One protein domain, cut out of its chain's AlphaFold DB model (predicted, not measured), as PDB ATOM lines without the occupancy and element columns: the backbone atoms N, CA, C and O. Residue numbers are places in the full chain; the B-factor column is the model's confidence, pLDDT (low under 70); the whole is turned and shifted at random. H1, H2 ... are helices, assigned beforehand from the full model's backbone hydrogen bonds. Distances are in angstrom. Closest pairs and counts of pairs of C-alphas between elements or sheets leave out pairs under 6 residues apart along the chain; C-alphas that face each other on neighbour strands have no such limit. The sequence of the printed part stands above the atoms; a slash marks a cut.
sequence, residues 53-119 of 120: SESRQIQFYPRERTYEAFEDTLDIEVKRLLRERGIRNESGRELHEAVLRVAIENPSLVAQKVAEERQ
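What this domain is: This is residues 53 to 119 of the 120 residues of an uncharacterized protein of halophilic archaeon DL31 (UniProt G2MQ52). After an unnamed opening stretch, residues 53 to 63, three helices make an open, loose zigzag: the long H1, then H2 starting by the middle of H1 and crossing it nearly at a right angle, then H3 making a corner with the end of H2. The printed part has 67 residues, with three named helices in the order H1, H2, H3 and no named strand, in the class all helix. It is loose, with a radius of gyration of the C-alphas of 13.7 A, and spans 41 by 27 by 24 A.

How they stand to each other: H1, residues 64 to 84, is close but not clearly touching to H2, residues 92 to 105; their closest C-alphas, of Leu 74 and Leu 95, are 7.3 A apart, and their lines are about perpendicular at 81 degrees. H2 is close but not clearly touching to H3, residues 107 to 118, about perpendicular at 89 degrees; the closest C-alphas, of Ala 103 and Val 110, are 6.6 A apart. H1 and H3 are apart. Each O i to N i+4 pair is within hydrogen-bond range in H2 and H3, and 15 of 17 in H1.

Where its parts are: H1 is 29.5 A long from C-alpha 64 at (221.132, 202.190, 124.685), H2 20.0 A, and H3 16.9 A, ending at C-alpha 118 at (213.278, 216.217, 133.957).

The domain as a whole: The C-alphas farthest apart, of Gly 86 and Gln 119, are 41.7 A apart. The H1 to H2 link is short and the H2 to H3 link tight. The printed part has no cut, and no printed residue is under 70 in pLDDT.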
ATOM      1  N   SER A  53     218.497 180.347 142.062       89.12
ATOM      2  CA  SER A  53     217.099 180.201 142.495       89.12
ATOM      3  C   SER A  53     216.628 181.285 143.470       89.12
ATOM      4  O   SER A  53     215.425 181.498 143.609       89.12
ATOM      5  N   GLU A  54     217.556 181.988 144.123       92.06
ATOM      6  CA  GLU A  54     217.250 183.114 145.013       92.06
ATOM      7  C   GLU A  54     217.029 184.421 144.238       92.06
ATOM      8  O   GLU A  54     216.439 185.371 144.758       92.06
ATOM      9  N   SER A  55     217.472 184.478 142.980       92.94
ATOM     10  CA  SER A  55     217.358 185.667 142.140       92.94
ATOM     11  C   SER A  55     215.993 185.772 141.454       92.94
ATOM     12  O   SER A  55     215.344 184.777 141.127       92.94
ATOM     13  N   ARG A  56     215.550 187.009 141.200       93.44
ATOM     14  CA  ARG A  56     214.380 187.289 140.356       93.44
ATOM     15  C   ARG A  56     214.823 187.869 139.023       93.44
ATOM     16  O   ARG A  56     215.522 188.879 138.992       93.44
ATOM     17  N   GLN A  57     214.350 187.284 137.926       93.12
ATOM     18  CA  GLN A  57     214.546 187.846 136.595       93.12
ATOM     19  C   GLN A  57     213.617 189.049 136.394       93.12
ATOM     20  O   GLN A  57     212.395 188.924 136.481       93.12
ATOM     21  N   ILE A  58     214.198 190.216 136.126       91.56
ATOM     22  CA  ILE A  58     213.479 191.473 135.890       91.56
ATOM     23  C   ILE A  58     213.974 192.134 134.603       91.56
ATOM     24  O   ILE A  58     215.088 191.877 134.158       91.56
ATOM     25  N   GLN A  59     213.130 192.976 134.007       94.25
ATOM     26  CA  GLN A  59     213.461 193.755 132.814       94.25
ATOM     27  C   GLN A  59     213.763 195.203 133.209       94.25
ATOM     28  O   GLN A  59     213.017 195.801 133.988       94.25
ATOM     29  N   PHE A  60     214.825 195.772 132.642       94.06
ATOM     30  CA  PHE A  60     215.152 197.193 132.746       94.06
ATOM     31  C   PHE A  60     214.970 197.869 131.385       94.06
ATOM     32  O   PHE A  60     215.171 197.246 130.348       94.06
ATOM     33  N   TYR A  61     214.624 199.160 131.396       95.94
ATOM     34  CA  TYR A  61     214.438 199.968 130.181       95.94
ATOM     35  C   TYR A  61     215.397 201.175 130.128       95.94
ATOM     36  O   TYR A  61     214.941 202.321 130.083       95.94
ATOM     37  N   PRO A  62     216.724 200.968 130.202       96.19
ATOM     38  CA  PRO A  62     217.686 202.043 129.983       96.19
ATOM     39  C   PRO A  62     217.681 202.491 128.513       96.19
ATOM     40  O   PRO A  62     217.271 201.757 127.616       96.19
ATOM     41  N   ARG A  63     218.176 203.706 128.245       97.88
ATOM     42  CA  ARG A  63     218.569 204.090 126.877       97.88
ATOM     43  C   ARG A  63     219.825 203.301 126.489       97.88
ATOM     44  O   ARG A  63     220.660 203.073 127.360       97.88
ATOM     45  N   GLU A  64     220.001 202.992 125.202       97.81
ATOM     46  CA  GLU A  64     221.132 202.190 124.685       97.81
ATOM     47  C   GLU A  64     222.486 202.634 125.250       97.81
ATOM     48  O   GLU A  64     223.166 201.884 125.938       97.81
ATOM     49  N   ARG A  65     222.811 203.921 125.095       97.06
ATOM     50  CA  ARG A  65     224.070 204.494 125.587       97.06
ATOM     51  C   ARG A  65     224.272 204.323 127.098       97.06
ATOM     52  O   ARG A  65     225.402 204.245 127.568       97.06
ATOM     53  N   THR A  66     223.191 204.343 127.876       97.38
ATOM     54  CA  THR A  66     223.254 204.139 129.330       97.38
ATOM     55  C   THR A  66     223.489 202.671 129.661       97.38
ATOM     56  O   THR A  66     224.216 202.389 130.606       97.38
ATOM     57  N   TYR A  67     222.896 201.759 128.892       97.44
ATOM     58  CA  TYR A  67     223.106 200.324 129.042       97.44
ATOM     59  C   TYR A  67     224.545 199.924 128.706       97.44
ATOM     60  O   TYR A  67     225.199 199.296 129.528       97.44
ATOM     61  N   GLU A  68     225.076 200.377 127.568       98.00
ATOM     62  CA  GLU A  68     226.470 200.120 127.176       98.00
ATOM     63  C   GLU A  68     227.454 200.627 128.240       98.00
ATOM     64  O   GLU A  68     228.321 199.891 128.699       98.00
ATOM     65  N   ALA A  69     227.267 201.867 128.710       98.00
ATOM     66  CA  ALA A  69     228.113 202.431 129.760       98.00
ATOM     67  C   ALA A  69     228.002 201.666 131.090       98.00
ATOM     68  O   ALA A  69     228.976 201.590 131.838       98.00
ATOM     69  N   PHE A  70     226.823 201.124 131.405       97.38
ATOM     70  CA  PHE A  70     226.614 200.301 132.590       97.38
ATOM     71  C   PHE A  70     227.394 198.984 132.498       97.38
ATOM     72  O   PHE A  70     228.163 198.689 133.414       97.38
ATOM     73  N   GLU A  71     227.264 198.253 131.388       97.38
ATOM     74  CA  GLU A  71     227.991 196.999 131.151       97.38
ATOM     75  C   GLU A  71     229.512 197.224 131.174       97.38
ATOM     76  O   GLU A  71     230.222 196.537 131.907       97.38
ATOM     77  N   ASP A  72     230.009 198.259 130.486       97.94
ATOM     78  CA  ASP A  72     231.434 198.617 130.488       97.94
ATOM     79  C   ASP A  72     231.942 198.935 131.902       97.94
ATOM     80  O   ASP A  72     233.027 198.503 132.300       97.94
ATOM     81  N   THR A  73     231.154 199.672 132.692       98.19
ATOM     82  CA  THR A  73     231.518 200.002 134.079       98.19
ATOM     83  C   THR A  73     231.627 198.734 134.923       98.19
ATOM     84  O   THR A  73     232.580 198.584 135.696       98.19
ATOM     85  N   LEU A  74     230.681 197.801 134.780       97.00
ATOM     86  CA  LEU A  74     230.741 196.527 135.489       97.00
ATOM     87  C   LEU A  74     231.972 195.723 135.065       97.00
ATOM     88  O   LEU A  74     232.755 195.301 135.921       97.00
ATOM     89  N   ASP A  75     232.176 195.555 133.762       95.81
ATOM     90  CA  ASP A  75     233.191 194.660 133.220       95.81
ATOM     91  C   ASP A  75     234.623 195.172 133.373       95.81
ATOM     92  O   ASP A  75     235.545 194.388 133.618       95.81
ATOM     93  N   ILE A  76     234.822 196.483 133.251       96.00
ATOM     94  CA  ILE A  76     236.154 197.090 133.237       96.00
ATOM     95  C   ILE A  76     236.522 197.621 134.620       96.00
ATOM     96  O   ILE A  76     237.636 197.390 135.095       96.00
ATOM     97  N   GLU A  77     235.614 198.331 135.289       97.62
ATOM     98  CA  GLU A  77     235.933 199.003 136.548       97.62
ATOM     99  C   GLU A  77     235.630 198.121 137.755       97.62
ATOM    100  O   GLU A  77     236.530 197.842 138.555       97.62
ATOM    101  N   VAL A  78     234.391 197.641 137.882       97.50
ATOM    102  CA  VAL A  78     233.960 196.886 139.065       97.50
ATOM    103  C   VAL A  78     234.700 195.555 139.156       97.50
ATOM    104  O   VAL A  78     235.306 195.273 140.191       97.50
ATOM    105  N   LYS A  79     234.746 194.767 138.074       96.00
ATOM    106  CA  LYS A  79     235.491 193.495 138.062       96.00
ATOM    107  C   LYS A  79     236.979 193.684 138.345       96.00
ATOM    108  O   LYS A  79     237.580 192.863 139.036       96.00
ATOM    109  N   ARG A  80     237.593 194.777 137.879       96.88
ATOM    110  CA  ARG A  80     238.989 195.098 138.220       96.88
ATOM    111  C   ARG A  80     239.159 195.331 139.721       96.88
ATOM    112  O   ARG A  80     240.046 194.725 140.318       96.88
ATOM    113  N   LEU A  81     238.294 196.137 140.337       97.56
ATOM    114  CA  LEU A  81     238.321 196.394 141.783       97.56
ATOM    115  C   LEU A  81     238.067 195.124 142.612       97.56
ATOM    116  O   LEU A  81     238.659 194.952 143.677       97.56
ATOM    117  N   LEU A  82     237.211 194.216 142.134       96.75
ATOM    118  CA  LEU A  82     236.993 192.910 142.764       96.75
ATOM    119  C   LEU A  82     238.250 192.035 142.691       96.75
ATOM    120  O   LEU A  82     238.680 191.496 143.712       96.75
ATOM    121  N   ARG A  83     238.910 191.986 141.528       94.94
ATOM    122  CA  ARG A  83     240.171 191.250 141.348       94.94
ATOM    123  C   ARG A  83     241.295 191.774 142.233       94.94
ATOM    124  O   ARG A  83     242.060 190.972 142.760       94.94
ATOM    125  N   GLU A  84     241.385 193.089 142.429       96.75
ATOM    126  CA  GLU A  84     242.338 193.705 143.368       96.75
ATOM    127  C   GLU A  84     242.110 193.236 144.817       96.75
ATOM    128  O   GLU A  84     243.057 193.163 145.598       96.75
ATOM    129  N   ARG A  85     240.877 192.846 145.164       95.25
ATOM    130  CA  ARG A  85     240.500 192.263 146.464       95.25
ATOM    131  C   ARG A  85     240.593 190.734 146.500       95.25
ATOM    132  O   ARG A  85     240.233 190.131 147.504       95.25
ATOM    133  N   GLY A  86     241.064 190.108 145.422       93.81
ATOM    134  CA  GLY A  86     241.159 188.654 145.293       93.81
ATOM    135  C   GLY A  86     239.845 187.952 144.946       93.81
ATOM    136  O   GLY A  86     239.861 186.733 144.803       93.81
ATOM    137  N   ILE A  87     238.747 188.692 144.764       94.19
ATOM    138  CA  ILE A  87     237.443 188.143 144.375       94.19
ATOM    139  C   ILE A  87     237.452 187.882 142.864       94.19
ATOM    140  O   ILE A  87     237.904 188.723 142.079       94.19
ATOM    141  N   ARG A  88     237.002 186.694 142.462       91.75
ATOM    142  CA  ARG A  88     236.972 186.211 141.077       91.75
ATOM    143  C   ARG A  88     235.699 185.416 140.815       91.75
ATOM    144  O   ARG A  88     235.064 184.934 141.743       91.75
ATOM    145  N   ASN A  89     235.412 185.201 139.532       90.62
ATOM    146  CA  ASN A  89     234.248 184.446 139.055       90.62
ATOM    147  C   ASN A  89     232.917 185.022 139.562       90.62
ATOM    148  O   ASN A  89     231.937 184.298 139.725       90.62
ATOM    149  N   GLU A  90     232.889 186.334 139.783       91.81
ATOM    150  CA  GLU A  90     231.683 187.076 140.094       91.81
ATOM    151  C   GLU A  90     230.625 186.846 139.012       91.81
ATOM    152  O   GLU A  90     230.869 186.972 137.807       91.81
ATOM    153  N   SER A  91     229.425 186.485 139.447       92.62
ATOM    154  CA  SER A  91     228.305 186.273 138.546       92.62
ATOM    155  C   SER A  91     227.584 187.590 138.248       92.62
ATOM    156  O   SER A  91     227.510 188.485 139.091       92.62
ATOM    157  N   GLY A  92     226.974 187.705 137.062       92.12
ATOM    158  CA  GLY A  92     226.189 188.899 136.706       92.12
ATOM    159  C   GLY A  92     225.082 189.205 137.725       92.12
ATOM    160  O   GLY A  92     224.839 190.360 138.052       92.12
ATOM    161  N   ARG A  93     224.475 188.167 138.321       94.19
ATOM    162  CA  ARG A  93     223.469 188.318 139.387       94.19
ATOM    163  C   ARG A  93     224.019 189.009 140.639       94.19
ATOM    164  O   ARG A  93     223.317 189.840 141.203       94.19
ATOM    165  N   GLU A  94     225.252 188.721 141.051       95.25
ATOM    166  CA  GLU A  94     225.871 189.381 142.210       95.25
ATOM    167  C   GLU A  94     226.186 190.843 141.931       95.25
ATOM    168  O   GLU A  94     225.958 191.699 142.784       95.25
ATOM    169  N   LEU A  95     226.667 191.135 140.721       95.81
ATOM    170  CA  LEU A  95     226.925 192.505 140.296       95.81
ATOM    171  C   LEU A  95     225.622 193.315 140.263       95.81
ATOM    172  O   LEU A  95     225.569 194.412 140.818       95.81
ATOM    173  N   HIS A  96     224.550 192.757 139.696       95.69
ATOM    174  CA  HIS A  96     223.236 193.403 139.672       95.69
ATOM    175  C   HIS A  96     222.663 193.610 141.082       95.69
ATOM    176  O   HIS A  96     222.179 194.699 141.388       95.69
ATOM    177  N   GLU A  97     222.752 192.604 141.957       95.88
ATOM    178  CA  GLU A  97     222.336 192.709 143.362       95.88
ATOM    179  C   GLU A  97     223.104 193.825 144.085       95.88
ATOM    180  O   GLU A  97     222.500 194.660 144.759       95.88
ATOM    181  N   ALA A  98     224.427 193.900 143.907       96.88
ATOM    182  CA  ALA A  98     225.249 194.946 144.510       96.88
ATOM    183  C   ALA A  98     224.844 196.347 144.023       96.88
ATOM    184  O   ALA A  98     224.697 197.262 144.835       96.88
ATOM    185  N   VAL A  99     224.601 196.515 142.719       96.69
ATOM    186  CA  VAL A  99     224.120 197.781 142.141       96.69
ATOM    187  C   VAL A  99     222.769 198.182 142.739       96.69
ATOM    188  O   VAL A  99     222.588 199.338 143.134       96.69
ATOM    189  N   LEU A 100     221.829 197.241 142.856       96.50
ATOM    190  CA  LEU A 100     220.520 197.505 143.455       96.50
ATOM    191  C   LEU A 100     220.639 197.905 144.929       96.50
ATOM    192  O   LEU A 100     219.977 198.854 145.350       96.50
ATOM    193  N   ARG A 101     221.515 197.253 145.701       97.56
ATOM    194  CA  ARG A 101     221.785 197.640 147.096       97.56
ATOM    195  C   ARG A 101     222.342 199.054 147.202       97.56
ATOM    196  O   ARG A 101     221.833 199.826 148.006       97.56
ATOM    197  N   VAL A 102     223.287 199.436 146.341       98.00
ATOM    198  CA  VAL A 102     223.803 200.816 146.302       98.00
ATOM    199  C   VAL A 102     222.678 201.815 146.016       98.00
ATOM    200  O   VAL A 102     222.610 202.855 146.669       98.00
ATOM    201  N   ALA A 103     221.763 201.510 145.091       97.38
ATOM    202  CA  ALA A 103     220.614 202.373 144.807       97.38
ATOM    203  C   ALA A 103     219.641 202.482 146.001       97.38
ATOM    204  O   ALA A 103     219.137 203.571 146.279       97.38
ATOM    205  N   ILE A 104     219.410 201.381 146.727       98.25
ATOM    206  CA  ILE A 104     218.583 201.341 147.947       98.25
ATOM    207  C   ILE A 104     219.223 202.149 149.081       98.25
ATOM    208  O   ILE A 104     218.520 202.856 149.800       98.25
ATOM    209  N   GLU A 105     220.544 202.064 149.236       98.44
ATOM    210  CA  GLU A 105     221.306 202.806 150.247       98.44
ATOM    211  C   GLU A 105     221.402 204.304 149.923       98.44
ATOM    212  O   GLU A 105     221.533 205.128 150.829       98.44
ATOM    213  N   ASN A 106     221.287 204.676 148.643       98.19
ATOM    214  CA  ASN A 106     221.429 206.050 148.161       98.19
ATOM    215  C   ASN A 106     220.186 206.539 147.384       98.19
ATOM    216  O   ASN A 106     220.301 206.973 146.231       98.19
ATOM    217  N   PRO A 107     218.984 206.543 147.994       98.00
ATOM    218  CA  PRO A 107     217.740 206.846 147.285       98.00
ATOM    219  C   PRO A 107     217.672 208.300 146.794       98.00
ATOM    220  O   PRO A 107     217.037 208.591 145.779       98.00
ATOM    221  N   SER A 108     218.349 209.225 147.483       98.12
ATOM    222  CA  SER A 108     218.434 210.633 147.083       98.12
ATOM    223  C   SER A 108     219.167 210.819 145.754       98.12
ATOM    224  O   SER A 108     218.728 211.630 144.944       98.12
ATOM    225  N   LEU A 109     220.227 210.045 145.492       98.00
ATOM    226  CA  LEU A 109     220.957 210.103 144.222       98.00
ATOM    227  C   LEU A 109     220.091 209.600 143.064       98.00
ATOM    228  O   LEU A 109     220.099 210.194 141.987       98.00
ATOM    229  N   VAL A 110     219.293 208.554 143.293       97.44
ATOM    230  CA  VAL A 110     218.331 208.060 142.298       97.44
ATOM    231  C   VAL A 110     217.282 209.133 141.993       97.44
ATOM    232  O   VAL A 110     217.050 209.456 140.828       97.44
ATOM    233  N   ALA A 111     216.688 209.735 143.028       98.06
ATOM    234  CA  ALA A 111     215.721 210.817 142.862       98.06
ATOM    235  C   ALA A 111     216.327 212.023 142.123       98.06
ATOM    236  O   ALA A 111     215.689 212.577 141.227       98.06
ATOM    237  N   GLN A 112     217.571 212.386 142.445       98.00
ATOM    238  CA  GLN A 112     218.303 213.451 141.768       98.00
ATOM    239  C   GLN A 112     218.493 213.149 140.278       98.00
ATOM    240  O   GLN A 112     218.214 214.014 139.456       98.00
ATOM    241  N   LYS A 113     218.895 211.930 139.900       97.19
ATOM    242  CA  LYS A 113     219.053 211.557 138.482       97.19
ATOM    243  C   LYS A 113     217.744 211.669 137.700       97.19
ATOM    244  O   LYS A 113     217.744 212.122 136.559       97.19
ATOM    245  N   VAL A 114     216.616 211.324 138.324       97.31
ATOM    246  CA  VAL A 114     215.289 211.520 137.718       97.31
ATOM    247  C   VAL A 114     214.947 213.007 137.578       97.31
ATOM    248  O   VAL A 114     214.374 213.400 136.562       97.31
ATOM    249  N   ALA A 115     215.280 213.835 138.572       98.06
ATOM    250  CA  ALA A 115     215.081 215.283 138.503       98.06
ATOM    251  C   ALA A 115     215.937 215.924 137.398       98.06
ATOM    252  O   ALA A 115     215.402 216.681 136.595       98.06
ATOM    253  N   GLU A 116     217.213 215.537 137.280       97.00
ATOM    254  CA  GLU A 116     218.132 215.987 136.225       97.00
ATOM    255  C   GLU A 116     217.578 215.686 134.822       97.00
ATOM    256  O   GLU A 116     217.525 216.580 133.977       97.00
ATOM    257  N   GLU A 117     217.073 214.470 134.579       94.62
ATOM    258  CA  GLU A 117     216.439 214.106 133.297       94.62
ATOM    259  C   GLU A 117     215.161 214.909 133.012       94.62
ATOM    260  O   GLU A 117     214.803 215.133 131.854       94.62
ATOM    261  N   ARG A 118     214.462 215.355 134.062       96.25
ATOM    262  CA  ARG A 118     213.278 216.217 133.957       96.25
ATOM    263  C   ARG A 118     213.610 217.707 133.957       96.25
ATOM    264  O   ARG A 118     212.688 218.500 133.778       96.25
ATOM    265  N   GLN A 119     214.882 218.072 134.126       92.31
ATOM    266  CA  GLN A 119     215.353 219.453 134.246       92.31
ATOM    267  C   GLN A 119     214.679 220.205 135.410       92.31
ATOM    268  O   GLN A 119     214.299 221.369 135.266       92.31
TER     269      GLN A 119